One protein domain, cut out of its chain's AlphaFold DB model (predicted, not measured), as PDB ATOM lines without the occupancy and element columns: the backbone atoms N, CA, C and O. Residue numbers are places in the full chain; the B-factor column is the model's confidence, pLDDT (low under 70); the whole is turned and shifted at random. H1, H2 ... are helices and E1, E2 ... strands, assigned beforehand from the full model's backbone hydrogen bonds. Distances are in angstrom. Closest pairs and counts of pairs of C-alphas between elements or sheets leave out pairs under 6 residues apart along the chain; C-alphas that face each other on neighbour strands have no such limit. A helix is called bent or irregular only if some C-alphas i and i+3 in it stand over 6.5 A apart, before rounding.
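Overview. This is residues 819 to 924 of the 924 residues of an uncharacterized protein of Stentor coeruleus (UniProt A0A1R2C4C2). The long helix H5, with H3 and the small H4, makes a helical lobe at one end of a loose, elongated domain; the other end is a wide, open set of loops with the short helices H1 and H2. The stretch holding E1 runs between these two ends, and residues 832 to 840 and 896 to 902 stick out. Of 106 printed residues, 48 are in named elements, under half: five helices and one strand, in the order H1 H2 E1 H3 H4 H5, mostly helix. The radius of gyration of the C-alphas is 16.2 A, and the spans are 47 by 29 by 29 A.

Along the chain. H5, residues 907 to 923, runs 24.8 A from C-alpha 907 at (-132.764, 488.175, -39.001) to C-alpha 923 at (-154.903, 490.092, -50.001). H4 is residues 902 to 905, 5.2 A, and H3 is residues 885 to 896, 16.1 A. E1 is residues 872 to 874, 7.2 A. H2, residues 853 to 860, 8.5 A, is irregular: C-alphas 855 and 858 are 7.6 A apart. H1, residues 832 to 835, 5.4 A, begins at C-alpha 832 at (-141.198, 463.798, -44.503).

Arrangement. H5 and H3 are near each other, with 8 pairs of C-alphas within 10 A. H4 is close but not clearly touching to H5; their closest C-alphas, of Tyr 904 and Ser 910, are 5.6 A apart. H3 and H4 are also close but not clearly touching; their closest C-alphas, of Val 894 and Gly 903, are 7.4 A apart. H1, H2 and E1 are each apart from the other named elements. E1 pairs with no named strand; residues 827 to 828 pair antiparallel with residues 867 to 868. Every O i to N i+4 pair is within hydrogen-bond range in H3 and H5, 2 of 4 in H2; H1 and H4 are too short for such a pair.

Size, cuts and confidence. The C-alphas farthest apart, of Thr 864 and Lys 899, are 47.1 A apart. The printed part has no cut and ends at the chain's last residue, 924. The links H1 to H2 and H2 to E1 are long. Mean pLDDT of the printed part is 82.4; 19 residues are under 70, among them 862 to 865 and 898 to 904.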
ATOM      1  N   SER A 819    -138.159 481.395 -25.875       92.12
ATOM      2  CA  SER A 819    -139.450 481.485 -25.194       92.12
ATOM      3  C   SER A 819    -139.355 480.911 -23.770       92.12
ATOM      4  O   SER A 819    -138.734 479.868 -23.555       92.12
ATOM      5  N   LEU A 820    -139.937 481.638 -22.819       91.06
ATOM      6  CA  LEU A 820    -140.178 481.287 -21.418       91.06
ATOM      7  C   LEU A 820    -141.359 480.325 -21.269       91.06
ATOM      8  O   LEU A 820    -141.553 479.767 -20.193       91.06
ATOM      9  N   ASP A 821    -142.164 480.168 -22.320       88.81
ATOM     10  CA  ASP A 821    -143.326 479.300 -22.285       88.81
ATOM     11  C   ASP A 821    -142.890 477.831 -22.309       88.81
ATOM     12  O   ASP A 821    -142.476 477.280 -23.333       88.81
ATOM     13  N   ASN A 822    -142.974 477.202 -21.139       88.62
ATOM     14  CA  ASN A 822    -142.644 475.796 -20.953       88.62
ATOM     15  C   ASN A 822    -143.709 474.851 -21.532       88.62
ATOM     16  O   ASN A 822    -143.441 473.654 -21.623       88.62
ATOM     17  N   SER A 823    -144.885 475.362 -21.930       86.31
ATOM     18  CA  SER A 823    -145.944 474.577 -22.581       86.31
ATOM     19  C   SER A 823    -145.650 474.286 -24.059       86.31
ATOM     20  O   SER A 823    -146.287 473.419 -24.668       86.31
ATOM     21  N   LEU A 824    -144.661 474.979 -24.639       88.56
ATOM     22  CA  LEU A 824    -144.223 474.759 -26.010       88.56
ATOM     23  C   LEU A 824    -143.520 473.400 -26.162       88.56
ATOM     24  O   LEU A 824    -142.714 473.005 -25.313       88.56
ATOM     25  N   PRO A 825    -143.766 472.680 -27.269       87.19
ATOM     26  CA  PRO A 825    -143.185 471.360 -27.470       87.19
ATOM     27  C   PRO A 825    -141.660 471.392 -27.582       87.19
ATOM     28  O   PRO A 825    -141.090 472.222 -28.281       87.19
ATOM     29  N   LYS A 826    -140.968 470.448 -26.938       85.56
ATOM     30  CA  LYS A 826    -139.492 470.391 -26.966       85.56
ATOM     31  C   LYS A 826    -138.929 469.644 -28.179       85.56
ATOM     32  O   LYS A 826    -137.803 469.922 -28.592       85.56
ATOM     33  N   PHE A 827    -139.702 468.722 -28.746       82.62
ATOM     34  CA  PHE A 827    -139.287 467.824 -29.824       82.62
ATOM     35  C   PHE A 827    -140.381 467.715 -30.883       82.62
ATOM     36  O   PHE A 827    -141.539 467.978 -30.581       82.62
ATOM     37  N   TYR A 828    -140.025 467.326 -32.106       75.88
ATOM     38  CA  TYR A 828    -140.987 467.021 -33.171       75.88
ATOM     39  C   TYR A 828    -140.511 465.839 -34.018       75.88
ATOM     40  O   TYR A 828    -139.308 465.700 -34.247       75.88
ATOM     41  N   LYS A 829    -141.437 465.027 -34.544       72.19
ATOM     42  CA  LYS A 829    -141.107 463.983 -35.526       72.19
ATOM     43  C   LYS A 829    -141.216 464.559 -36.934       72.19
ATOM     44  O   LYS A 829    -142.178 465.249 -37.271       72.19
ATOM     45  N   VAL A 830    -140.193 464.314 -37.749       63.34
ATOM     46  CA  VAL A 830    -140.170 464.743 -39.151       63.34
ATOM     47  C   VAL A 830    -141.098 463.822 -39.936       63.34
ATOM     48  O   VAL A 830    -140.691 462.746 -40.360       63.34
ATOM     49  N   ASP A 831    -142.346 464.234 -40.136       66.62
ATOM     50  CA  ASP A 831    -143.163 463.637 -41.190       66.62
ATOM     51  C   ASP A 831    -142.686 464.188 -42.545       66.62
ATOM     52  O   ASP A 831    -142.968 465.330 -42.923       66.62
ATOM     53  N   VAL A 832    -141.882 463.399 -43.259       61.06
ATOM     54  CA  VAL A 832    -141.198 463.798 -44.503       61.06
ATOM     55  C   VAL A 832    -142.184 464.354 -45.550       61.06
ATOM     56  O   VAL A 832    -141.805 465.191 -46.374       61.06
ATOM     57  N   SER A 833    -143.461 463.960 -45.491       70.19
ATOM     58  CA  SER A 833    -144.516 464.393 -46.415       70.19
ATOM     59  C   SER A 833    -144.970 465.849 -46.199       70.19
ATOM     60  O   SER A 833    -145.023 466.632 -47.152       70.19
ATOM     61  N   PHE A 834    -145.224 466.259 -44.951       65.81
ATOM     62  CA  PHE A 834    -145.656 467.619 -44.596       65.81
ATOM     63  C   PHE A 834    -144.534 468.648 -44.808       65.81
ATOM     64  O   PHE A 834    -144.757 469.786 -45.234       65.81
ATOM     65  N   TRP A 835    -143.298 468.225 -44.552       60.47
ATOM     66  CA  TRP A 835    -142.128 469.095 -44.478       60.47
ATOM     67  C   TRP A 835    -141.416 469.325 -45.813       60.47
ATOM     68  O   TRP A 835    -140.802 470.380 -45.989       60.47
ATOM     69  N   LYS A 836    -141.608 468.448 -46.811       65.62
ATOM     70  CA  LYS A 836    -141.229 468.741 -48.208       65.62
ATOM     71  C   LYS A 836    -141.839 470.062 -48.716       65.62
ATOM     72  O   LYS A 836    -141.252 470.695 -49.588       65.62
ATOM     73  N   LYS A 837    -142.968 470.518 -48.143       70.00
ATOM     74  CA  LYS A 837    -143.659 471.762 -48.536       70.00
ATOM     75  C   LYS A 837    -143.328 473.003 -47.689       70.00
ATOM     76  O   LYS A 837    -143.581 474.111 -48.156       70.00
ATOM     77  N   LYS A 838    -142.774 472.880 -46.474       67.62
ATOM     78  CA  LYS A 838    -142.453 474.041 -45.610       67.62
ATOM     79  C   LYS A 838    -141.077 473.894 -44.955       67.62
ATOM     80  O   LYS A 838    -140.890 473.048 -44.092       67.62
ATOM     81  N   LYS A 839    -140.118 474.746 -45.331       75.06
ATOM     82  CA  LYS A 839    -138.766 474.783 -44.740       75.06
ATOM     83  C   LYS A 839    -138.774 475.543 -43.400       75.06
ATOM     84  O   LYS A 839    -139.436 476.572 -43.298       75.06
ATOM     85  N   LEU A 840    -138.039 475.053 -42.391       78.19
ATOM     86  CA  LEU A 840    -137.745 475.795 -41.148       78.19
ATOM     87  C   LEU A 840    -136.966 477.088 -41.464       78.19
ATOM     88  O   LEU A 840    -136.146 477.061 -42.386       78.19
ATOM     89  N   PRO A 841    -137.145 478.183 -40.693       81.75
ATOM     90  CA  PRO A 841    -137.954 478.332 -39.464       81.75
ATOM     91  C   PRO A 841    -139.464 478.604 -39.689       81.75
ATOM     92  O   PRO A 841    -139.851 479.129 -40.728       81.75
ATOM     93  N   PHE A 842    -140.314 478.306 -38.684       80.56
ATOM     94  CA  PHE A 842    -141.746 478.692 -38.667       80.56
ATOM     95  C   PHE A 842    -141.958 479.998 -37.940       80.56
ATOM     96  O   PHE A 842    -141.306 480.295 -36.940       80.56
ATOM     97  N   SER A 843    -142.961 480.709 -38.426       83.81
ATOM     98  CA  SER A 843    -143.452 481.946 -37.865       83.81
ATOM     99  C   SER A 843    -144.884 481.787 -37.386       83.81
ATOM    100  O   SER A 843    -145.751 481.423 -38.183       83.81
ATOM    101  N   PHE A 844    -145.134 482.119 -36.124       85.69
ATOM    102  CA  PHE A 844    -146.478 482.266 -35.580       85.69
ATOM    103  C   PHE A 844    -146.634 483.686 -35.058       85.69
ATOM    104  O   PHE A 844    -145.693 484.259 -34.506       85.69
ATOM    105  N   GLU A 845    -147.817 484.246 -35.257       87.12
ATOM    106  CA  GLU A 845    -148.194 485.536 -34.705       87.12
ATOM    107  C   GLU A 845    -149.268 485.310 -33.655       87.12
ATOM    108  O   GLU A 845    -150.189 484.519 -33.859       87.12
ATOM    109  N   THR A 846    -149.136 485.997 -32.530       86.44
ATOM    110  CA  THR A 846    -150.060 485.884 -31.408       86.44
ATOM    111  C   THR A 846    -150.474 487.282 -30.984       86.44
ATOM    112  O   THR A 846    -149.654 488.201 -30.967       86.44
ATOM    113  N   TYR A 847    -151.758 487.458 -30.670       85.94
ATOM    114  CA  TYR A 847    -152.250 488.705 -30.079       85.94
ATOM    115  C   TYR A 847    -151.800 488.840 -28.619       85.94
ATOM    116  O   TYR A 847    -151.539 489.946 -28.144       85.94
ATOM    117  N   ASP A 848    -151.642 487.701 -27.945       86.62
ATOM    118  CA  ASP A 848    -151.140 487.605 -26.584       86.62
ATOM    119  C   ASP A 848    -149.617 487.484 -26.539       86.62
ATOM    120  O   ASP A 848    -148.969 487.007 -27.477       86.62
ATOM    121  N   LEU A 849    -149.038 487.885 -25.403       84.75
ATOM    122  CA  LEU A 849    -147.603 487.760 -25.151       84.75
ATOM    123  C   LEU A 849    -147.155 486.304 -25.012       84.75
ATOM    124  O   LEU A 849    -145.973 486.032 -25.156       84.75
ATOM    125  N   PHE A 850    -148.059 485.369 -24.741       86.69
ATOM    126  CA  PHE A 850    -147.768 483.941 -24.761       86.69
ATOM    127  C   PHE A 850    -148.726 483.252 -25.734       86.69
ATOM    128  O   PHE A 850    -149.899 483.622 -25.796       86.69
ATOM    129  N   PRO A 851    -148.243 482.297 -26.539       84.94
ATOM    130  CA  PRO A 851    -149.104 481.569 -27.456       84.94
ATOM    131  C   PRO A 851    -150.128 480.732 -26.680       84.94
ATOM    132  O   PRO A 851    -149.773 479.973 -25.787       84.94
ATOM    133  N   ASN A 852    -151.407 480.846 -27.037       84.44
ATOM    134  CA  ASN A 852    -152.435 479.947 -26.518       84.44
ATOM    135  C   ASN A 852    -152.391 478.585 -27.240       84.44
ATOM    136  O   ASN A 852    -151.811 478.448 -28.324       84.44
ATOM    137  N   ASP A 853    -153.052 477.577 -26.667       80.94
ATOM    138  CA  ASP A 853    -153.067 476.227 -27.234       80.94
ATOM    139  C   ASP A 853    -153.586 476.191 -28.672       80.94
ATOM    140  O   ASP A 853    -153.013 475.487 -29.503       80.94
ATOM    141  N   SER A 854    -154.608 476.986 -29.009       82.44
ATOM    142  CA  SER A 854    -155.131 477.075 -30.379       82.44
ATOM    143  C   SER A 854    -154.081 477.511 -31.399       82.44
ATOM    144  O   SER A 854    -154.061 476.965 -32.501       82.44
ATOM    145  N   ASN A 855    -153.166 478.410 -31.026       78.75
ATOM    146  CA  ASN A 855    -152.095 478.879 -31.907       78.75
ATOM    147  C   ASN A 855    -151.055 477.781 -32.186       78.75
ATOM    148  O   ASN A 855    -150.363 477.831 -33.203       78.75
ATOM    149  N   ILE A 856    -150.948 476.780 -31.301       80.88
ATOM    150  CA  ILE A 856    -149.930 475.720 -31.352       80.88
ATOM    151  C   ILE A 856    -150.539 474.345 -31.692       80.88
ATOM    152  O   ILE A 856    -149.789 473.401 -31.937       80.88
ATOM    153  N   LYS A 857    -151.873 474.197 -31.779       80.19
ATOM    154  CA  LYS A 857    -152.563 472.916 -32.069       80.19
ATOM    155  C   LYS A 857    -151.969 472.167 -33.271       80.19
ATOM    156  O   LYS A 857    -151.754 470.962 -33.200       80.19
ATOM    157  N   ILE A 858    -151.612 472.893 -34.335       72.31
ATOM    158  CA  ILE A 858    -150.996 472.332 -35.554       72.31
ATOM    159  C   ILE A 858    -149.639 471.663 -35.262       72.31
ATOM    160  O   ILE A 858    -149.279 470.678 -35.905       72.31
ATOM    161  N   ILE A 859    -148.884 472.182 -34.291       73.69
ATOM    162  CA  ILE A 859    -147.603 471.610 -33.860       73.69
ATOM    163  C   ILE A 859    -147.841 470.457 -32.880       73.69
ATOM    164  O   ILE A 859    -147.180 469.427 -32.995       73.69
ATOM    165  N   LYS A 860    -148.789 470.612 -31.940       74.56
ATOM    166  CA  LYS A 860    -149.056 469.625 -30.879       74.56
ATOM    167  C   LYS A 860    -149.511 468.265 -31.411       74.56
ATOM    168  O   LYS A 860    -149.095 467.245 -30.872       74.56
ATOM    169  N   ASN A 861    -150.272 468.239 -32.502       73.75
ATOM    170  CA  ASN A 861    -150.799 466.991 -33.061       73.75
ATOM    171  C   ASN A 861    -149.734 466.105 -33.745       73.75
ATOM    172  O   ASN A 861    -150.026 464.961 -34.064       73.75
ATOM    173  N   ASN A 862    -148.503 466.598 -33.943       66.56
ATOM    174  CA  ASN A 862    -147.421 465.887 -34.642       66.56
ATOM    175  C   ASN A 862    -146.201 465.592 -33.734       66.56
ATOM    176  O   ASN A 862    -145.068 465.444 -34.206       66.56
ATOM    177  N   LEU A 863    -146.406 465.542 -32.412       59.81
ATOM    178  CA  LEU A 863    -145.343 465.367 -31.418       59.81
ATOM    179  C   LEU A 863    -145.089 463.888 -31.103       59.81
ATOM    180  O   LEU A 863    -145.764 463.286 -30.280       59.81
ATOM    181  N   THR A 864    -144.056 463.313 -31.706       62.22
ATOM    182  CA  THR A 864    -143.411 462.076 -31.225       62.22
ATOM    183  C   THR A 864    -141.894 462.304 -31.139       62.22
ATOM    184  O   THR A 864    -141.400 463.302 -31.672       62.22
ATOM    185  N   MET A 865    -141.160 461.454 -30.399       63.94
ATOM    186  CA  MET A 865    -139.716 461.620 -30.129       63.94
ATOM    187  C   MET A 865    -138.927 461.861 -31.429       63.94
ATOM    188  O   MET A 865    -138.874 460.994 -32.298       63.94
ATOM    189  N   GLY A 866    -138.337 463.048 -31.576       74.75
ATOM    190  CA  GLY A 866    -137.620 463.456 -32.784       74.75
ATOM    191  C   GLY A 866    -136.735 464.682 -32.551       74.75
ATOM    192  O   GLY A 866    -136.252 464.896 -31.442       74.75
ATOM    193  N   ASN A 867    -136.491 465.494 -33.582       81.31
ATOM    194  CA  ASN A 867    -135.540 466.610 -33.537       81.31
ATOM    195  C   ASN A 867    -135.925 467.674 -32.492       81.31
ATOM    196  O   ASN A 867    -137.099 467.983 -32.286       81.31
ATOM    197  N   LYS A 868    -134.926 468.277 -31.841       87.38
ATOM    198  CA  LYS A 868    -135.124 469.313 -30.814       87.38
ATOM    199  C   LYS A 868    -135.576 470.637 -31.441       87.38
ATOM    200  O   LYS A 868    -134.883 471.184 -32.297       87.38
ATOM    201  N   LEU A 869    -136.692 471.193 -30.966       87.62
ATOM    202  CA  LEU A 869    -137.156 472.526 -31.358       87.62
ATOM    203  C   LEU A 869    -136.584 473.609 -30.443       87.62
ATOM    204  O   LEU A 869    -136.434 473.433 -29.232       87.62
ATOM    205  N   LYS A 870    -136.306 474.778 -31.026       90.38
ATOM    206  CA  LYS A 870    -135.966 475.996 -30.286       90.38
ATOM    207  C   LYS A 870    -136.931 477.107 -30.675       90.38
ATOM    208  O   LYS A 870    -136.844 477.649 -31.771       90.38
ATOM    209  N   PHE A 871    -137.803 477.476 -29.744       90.12
ATOM    210  CA  PHE A 871    -138.712 478.602 -29.918       90.12
ATOM    211  C   PHE A 871    -138.004 479.905 -29.564       90.12
ATOM    212  O   PHE A 871    -137.456 480.052 -28.465       90.12
ATOM    213  N   LYS A 872    -138.007 480.839 -30.516       92.38
ATOM    214  CA  LYS A 872    -137.600 482.228 -30.312       92.38
ATOM    215  C   LYS A 872    -138.845 483.120 -30.348       92.38
ATOM    216  O   LYS A 872    -139.727 482.886 -31.165       92.38
ATOM    217  N   GLN A 873    -138.897 484.134 -29.494       92.44
ATOM    218  CA  GLN A 873    -140.034 485.037 -29.352       92.44
ATOM    219  C   GLN A 873    -139.576 486.472 -29.055       92.44
ATOM    220  O   GLN A 873    -138.539 486.679 -28.417       92.44
ATOM    221  N   SER A 874    -140.342 487.460 -29.527       93.19
ATOM    222  CA  SER A 874    -140.229 488.860 -29.112       93.19
ATOM    223  C   SER A 874    -141.092 489.123 -27.876       93.19
ATOM    224  O   SER A 874    -142.277 488.805 -27.864       93.19
ATOM    225  N   TYR A 875    -140.512 489.747 -26.850       93.00
ATOM    226  CA  TYR A 875    -141.195 490.077 -25.587       93.00
ATOM    227  C   TYR A 875    -141.790 491.493 -25.552       93.00
ATOM    228  O   TYR A 875    -141.935 492.105 -24.497       93.00
ATOM    229  N   PHE A 876    -142.104 492.026 -26.725       92.25
ATOM    230  CA  PHE A 876    -142.730 493.325 -26.925       92.25
ATOM    231  C   PHE A 876    -143.596 493.258 -28.178       92.25
ATOM    232  O   PHE A 876    -143.411 492.371 -29.022       92.25
ATOM    233  N   ARG A 877    -144.556 494.175 -28.297       90.75
ATOM    234  CA  ARG A 877    -145.511 494.147 -29.405       90.75
ATOM    235  C   ARG A 877    -144.868 494.673 -30.682       90.75
ATOM    236  O   ARG A 877    -144.139 495.662 -30.678       90.75
ATOM    237  N   ILE A 878    -145.172 494.014 -31.792       90.94
ATOM    238  CA  ILE A 878    -144.776 494.441 -33.133       90.94
ATOM    239  C   ILE A 878    -146.062 494.565 -33.936       90.94
ATOM    240  O   ILE A 878    -146.817 493.602 -34.059       90.94
ATOM    241  N   CYS A 879    -146.334 495.748 -34.481       90.81
ATOM    242  CA  CYS A 879    -147.526 495.934 -35.294       90.81
ATOM    243  C   CYS A 879    -147.356 495.197 -36.630       90.81
ATOM    244  O   CYS A 879    -146.603 495.648 -37.493       90.81
ATOM    245  N   MET A 880    -148.044 494.066 -36.811       90.62
ATOM    246  CA  MET A 880    -147.967 493.229 -38.020       90.62
ATOM    247  C   MET A 880    -149.067 493.517 -39.049       90.62
ATOM    248  O   MET A 880    -149.021 492.970 -40.150       90.62
ATOM    249  N   MET A 881    -150.039 494.375 -38.733       91.06
ATOM    250  CA  MET A 881    -151.157 494.712 -39.619       91.06
ATOM    251  C   MET A 881    -150.686 495.596 -40.789       91.06
ATOM    252  O   MET A 881    -150.245 496.723 -40.534       91.06
ATOM    253  N   PRO A 882    -150.737 495.122 -42.052       89.00
ATOM    254  CA  PRO A 882    -150.409 495.950 -43.214       89.00
ATOM    255  C   PRO A 882    -151.327 497.178 -43.284       89.00
ATOM    256  O   PRO A 882    -152.477 497.108 -42.869       89.00
ATOM    257  N   GLY A 883    -150.813 498.313 -43.756       88.69
ATOM    258  CA  GLY A 883    -151.587 499.558 -43.872       88.69
ATOM    259  C   GLY A 883    -151.825 500.317 -42.559       88.69
ATOM    260  O   GLY A 883    -152.141 501.501 -42.599       88.69
ATOM    261  N   SER A 884    -151.613 499.697 -41.391       92.50
ATOM    262  CA  SER A 884    -151.626 500.435 -40.120       92.50
ATOM    263  C   SER A 884    -150.542 501.512 -40.098       92.50
ATOM    264  O   SER A 884    -149.470 501.352 -40.690       92.50
ATOM    265  N   ARG A 885    -150.791 502.599 -39.370       90.81
ATOM    266  CA  ARG A 885    -149.874 503.737 -39.314       90.81
ATOM    267  C   ARG A 885    -148.498 503.354 -38.769       90.81
ATOM    268  O   ARG A 885    -147.488 503.777 -39.322       90.81
ATOM    269  N   GLU A 886    -148.444 502.523 -37.733       89.12
ATOM    270  CA  GLU A 886    -147.196 502.014 -37.160       89.12
ATOM    271  C   GLU A 886    -146.460 501.108 -38.150       89.12
ATOM    272  O   GLU A 886    -145.238 501.193 -38.263       89.12
ATOM    273  N   SER A 887    -147.189 500.266 -38.894       91.50
ATOM    274  CA  SER A 887    -146.599 499.422 -39.934       91.50
ATOM    275  C   SER A 887    -146.032 500.250 -41.079       91.50
ATOM    276  O   SER A 887    -144.922 499.968 -41.522       91.50
ATOM    277  N   ILE A 888    -146.784 501.235 -41.576       92.38
ATOM    278  CA  ILE A 888    -146.324 502.130 -42.642       92.38
ATOM    279  C   ILE A 888    -145.094 502.881 -42.150       92.38
ATOM    280  O   ILE A 888    -144.065 502.824 -42.804       92.38
ATOM    281  N   HIS A 889    -145.149 503.488 -40.963       91.31
ATOM    282  CA  HIS A 889    -144.017 504.230 -40.414       91.31
ATOM    283  C   HIS A 889    -142.772 503.347 -40.239       91.31
ATOM    284  O   HIS A 889    -141.680 503.759 -40.621       91.31
ATOM    285  N   PHE A 890    -142.930 502.113 -39.747       91.88
ATOM    286  CA  PHE A 890    -141.847 501.126 -39.692       91.88
ATOM    287  C   PHE A 890    -141.254 500.852 -41.082       91.88
ATOM    288  O   PHE A 890    -140.040 500.930 -41.247       91.88
ATOM    289  N   LEU A 891    -142.089 500.561 -42.087       91.75
ATOM    290  CA  LEU A 891    -141.629 500.262 -43.450       91.75
ATOM    291  C   LEU A 891    -140.938 501.467 -44.088       91.75
ATOM    292  O   LEU A 891    -139.866 501.317 -44.666       91.75
ATOM    293  N   THR A 892    -141.509 502.660 -43.930       91.81
ATOM    294  CA  THR A 892    -140.934 503.915 -44.408       91.81
ATOM    295  C   THR A 892    -139.543 504.121 -43.823       91.81
ATOM    296  O   THR A 892    -138.619 504.396 -44.581       91.81
ATOM    297  N   ARG A 893    -139.355 503.925 -42.511       90.88
ATOM    298  CA  ARG A 893    -138.032 504.047 -41.875       90.88
ATOM    299  C   ARG A 893    -137.031 503.012 -42.374       90.88
ATOM    300  O   ARG A 893    -135.900 503.365 -42.687       90.88
ATOM    301  N   VAL A 894    -137.460 501.758 -42.529       89.69
ATOM    302  CA  VAL A 894    -136.612 500.703 -43.105       89.69
ATOM    303  C   VAL A 894    -136.149 501.069 -44.521       89.69
ATOM    304  O   VAL A 894    -134.979 500.876 -44.827       89.69
ATOM    305  N   ILE A 895    -137.036 501.624 -45.355       88.88
ATOM    306  CA  ILE A 895    -136.719 502.039 -46.732       88.88
ATOM    307  C   ILE A 895    -135.790 503.256 -46.752       88.88
ATOM    308  O   ILE A 895    -134.805 503.251 -47.475       88.88
ATOM    309  N   HIS A 896    -136.070 504.292 -45.956       87.12
ATOM    310  CA  HIS A 896    -135.301 505.542 -45.991       87.12
ATOM    311  C   HIS A 896    -133.876 505.387 -45.449       87.12
ATOM    312  O   HIS A 896    -133.010 506.204 -45.763       87.12
ATOM    313  N   ASN A 897    -133.602 504.349 -44.655       81.31
ATOM    314  CA  ASN A 897    -132.268 504.100 -44.122       81.31
ATOM    315  C   ASN A 897    -131.394 503.253 -45.071       81.31
ATOM    316  O   ASN A 897    -130.736 502.303 -44.642       81.31
ATOM    317  N   GLU A 898    -131.358 503.599 -46.365       68.88
ATOM    318  CA  GLU A 898    -130.588 502.879 -47.400       68.88
ATOM    319  C   GLU A 898    -129.087 502.801 -47.083       68.88
ATOM    320  O   GLU A 898    -128.413 501.835 -47.440       68.88
ATOM    321  N   LYS A 899    -128.558 503.781 -46.335       67.94
ATOM    322  CA  LYS A 899    -127.158 503.800 -45.880       67.94
ATOM    323  C   LYS A 899    -126.838 502.687 -44.879       67.94
ATOM    324  O   LYS A 899    -125.672 502.343 -44.701       67.94
ATOM    325  N   ASN A 900    -127.849 502.092 -44.251       64.62
ATOM    326  CA  ASN A 900    -127.692 501.021 -43.280       64.62
ATOM    327  C   ASN A 900    -128.098 499.674 -43.897       64.62
ATOM    328  O   ASN A 900    -128.984 498.984 -43.398       64.62
ATOM    329  N   ILE A 901    -127.416 499.264 -44.978       60.59
ATOM    330  CA  ILE A 901    -127.586 497.964 -45.673       60.59
ATOM    331  C   ILE A 901    -127.572 496.772 -44.687       60.59
ATOM    332  O   ILE A 901    -128.169 495.722 -44.940       60.59
ATOM    333  N   PHE A 902    -126.938 496.934 -43.520       64.88
ATOM    334  CA  PHE A 902    -126.974 495.960 -42.431       64.88
ATOM    335  C   PHE A 902    -128.384 495.686 -41.890       64.88
ATOM    336  O   PHE A 902    -128.640 494.556 -41.485       64.88
ATOM    337  N   GLY A 903    -129.302 496.656 -41.931       64.62
ATOM    338  CA  GLY A 903    -130.676 496.537 -41.440       64.62
ATOM    339  C   GLY A 903    -131.449 495.387 -42.085       64.62
ATOM    340  O   GLY A 903    -132.020 494.556 -41.382       64.62
ATOM    341  N   TYR A 904    -131.383 495.252 -43.412       69.75
ATOM    342  CA  TYR A 904    -132.045 494.157 -44.135       69.75
ATOM    343  C   TYR A 904    -131.421 492.784 -43.867       69.75
ATOM    344  O   TYR A 904    -132.101 491.768 -43.991       69.75
ATOM    345  N   LYS A 905    -130.139 492.738 -43.479       79.06
ATOM    346  CA  LYS A 905    -129.443 491.489 -43.127       79.06
ATOM    347  C   LYS A 905    -129.739 491.024 -41.698       79.06
ATOM    348  O   LYS A 905    -129.345 489.920 -41.325       79.06
ATOM    349  N   LEU A 906    -130.401 491.841 -40.877       86.56
ATOM    350  CA  LEU A 906    -130.778 491.444 -39.526       86.56
ATOM    351  C   LEU A 906    -131.969 490.487 -39.582       86.56
ATOM    352  O   LEU A 906    -133.058 490.886 -39.985       86.56
ATOM    353  N   GLU A 907    -131.763 489.260 -39.082       87.88
ATOM    354  CA  GLU A 907    -132.764 488.175 -39.001       87.88
ATOM    355  C   GLU A 907    -134.134 488.680 -38.515       87.88
ATOM    356  O   GLU A 907    -135.171 488.294 -39.045       87.88
ATOM    357  N   PHE A 908    -134.142 489.589 -37.533       89.50
ATOM    358  CA  PHE A 908    -135.358 490.179 -36.975       89.50
ATOM    359  C   PHE A 908    -136.128 491.059 -37.973       89.50
ATOM    360  O   PHE A 908    -137.334 490.889 -38.140       89.50
ATOM    361  N   ILE A 909    -135.445 491.985 -38.653       90.31
ATOM    362  CA  ILE A 909    -136.085 492.911 -39.600       90.31
ATOM    363  C   ILE A 909    -136.512 492.152 -40.853       90.31
ATOM    364  O   ILE A 909    -137.664 492.275 -41.268       90.31
ATOM    365  N   SER A 910    -135.627 491.319 -41.414       90.38
ATOM    366  CA  SER A 910    -135.939 490.506 -42.595       90.38
ATOM    367  C   SER A 910    -137.177 489.643 -42.368       90.38
ATOM    368  O   SER A 910    -138.025 489.523 -43.249       90.38
ATOM    369  N   TYR A 911    -137.317 489.091 -41.161       89.31
ATOM    370  CA  TYR A 911    -138.466 488.285 -40.784       89.31
ATOM    371  C   TYR A 911    -139.765 489.100 -40.729       89.31
ATOM    372  O   TYR A 911    -140.773 488.672 -41.289       89.31
ATOM    373  N   ILE A 912    -139.759 490.289 -40.113       91.00
ATOM    374  CA  ILE A 912    -140.946 491.164 -40.077       91.00
ATOM    375  C   ILE A 912    -141.378 491.553 -41.494       91.00
ATOM    376  O   ILE A 912    -142.571 491.510 -41.806       91.00
ATOM    377  N   LEU A 913    -140.422 491.918 -42.353       91.94
ATOM    378  CA  LEU A 913    -140.693 492.298 -43.740       91.94
ATOM    379  C   LEU A 913    -141.300 491.139 -44.538       91.94
ATOM    380  O   LEU A 913    -142.315 491.334 -45.202       91.94
ATOM    381  N   ASP A 914    -140.735 489.933 -44.428       90.81
ATOM    382  CA  ASP A 914    -141.247 488.736 -45.105       90.81
ATOM    383  C   ASP A 914    -142.683 488.400 -44.669       90.81
ATOM    384  O   ASP A 914    -143.550 488.148 -45.507       90.81
ATOM    385  N   GLN A 915    -142.983 488.474 -43.369       90.19
ATOM    386  CA  GLN A 915    -144.340 488.231 -42.865       90.19
ATOM    387  C   GLN A 915    -145.341 489.293 -43.330       90.19
ATOM    388  O   GLN A 915    -146.446 488.956 -43.765       90.19
ATOM    389  N   LYS A 916    -144.959 490.576 -43.304       91.44
ATOM    390  CA  LYS A 916    -145.798 491.655 -43.842       91.44
ATOM    391  C   LYS A 916    -146.064 491.460 -45.332       91.44
ATOM    392  O   LYS A 916    -147.207 491.575 -45.763       91.44
ATOM    393  N   TRP A 917    -145.040 491.100 -46.099       90.69
ATOM    394  CA  TRP A 917    -145.158 490.850 -47.532       90.69
ATOM    395  C   TRP A 917    -146.066 489.659 -47.847       90.69
ATOM    396  O   TRP A 917    -146.940 489.761 -48.706       90.69
ATOM    397  N   LYS A 918    -145.935 488.552 -47.107       89.69
ATOM    398  CA  LYS A 918    -146.829 487.388 -47.225       89.69
ATOM    399  C   LYS A 918    -148.293 487.744 -46.979       89.69
ATOM    400  O   LYS A 918    -149.159 487.155 -47.613       89.69
ATOM    401  N   ARG A 919    -148.580 488.682 -46.073       88.69
ATOM    402  CA  ARG A 919    -149.949 489.161 -45.827       88.69
ATOM    403  C   ARG A 919    -150.475 489.993 -46.980       88.69
ATOM    404  O   ARG A 919    -151.579 489.730 -47.431       88.69
ATOM    405  N   VAL A 920    -149.677 490.936 -47.476       89.38
ATOM    406  CA  VAL A 920    -150.048 491.733 -48.654       89.38
ATOM    407  C   VAL A 920    -150.346 490.811 -49.841       89.38
ATOM    408  O   VAL A 920    -151.408 490.928 -50.433       89.38
ATOM    409  N   LYS A 921    -149.490 489.810 -50.088       91.12
ATOM    410  CA  LYS A 921    -149.670 488.795 -51.140       91.12
ATOM    411  C   LYS A 921    -150.899 487.895 -51.007       91.12
ATOM    412  O   LYS A 921    -151.246 487.237 -51.970       91.12
ATOM    413  N   LYS A 922    -151.462 487.750 -49.807       86.56
ATOM    414  CA  LYS A 922    -152.698 486.979 -49.597       86.56
ATOM    415  C   LYS A 922    -153.948 487.813 -49.866       86.56
ATOM    416  O   LYS A 922    -155.017 487.238 -50.013       86.56
ATOM    417  N   ILE A 923    -153.814 489.136 -49.794       79.88
ATOM    418  CA  ILE A 923    -154.903 490.092 -50.001       79.88
ATOM    419  C   ILE A 923    -154.989 490.473 -51.484       79.88
ATOM    420  O   ILE A 923    -156.092 490.675 -51.977       79.88
ATOM    421  N   SER A 924    -153.841 490.572 -52.169       65.31
ATOM    422  CA  SER A 924    -153.743 490.648 -53.635       65.31
ATOM    423  C   SER A 924    -154.023 489.300 -54.278       65.31
ATOM    424  O   SER A 924    -154.688 489.285 -55.329       65.31
TER     425      SER A 924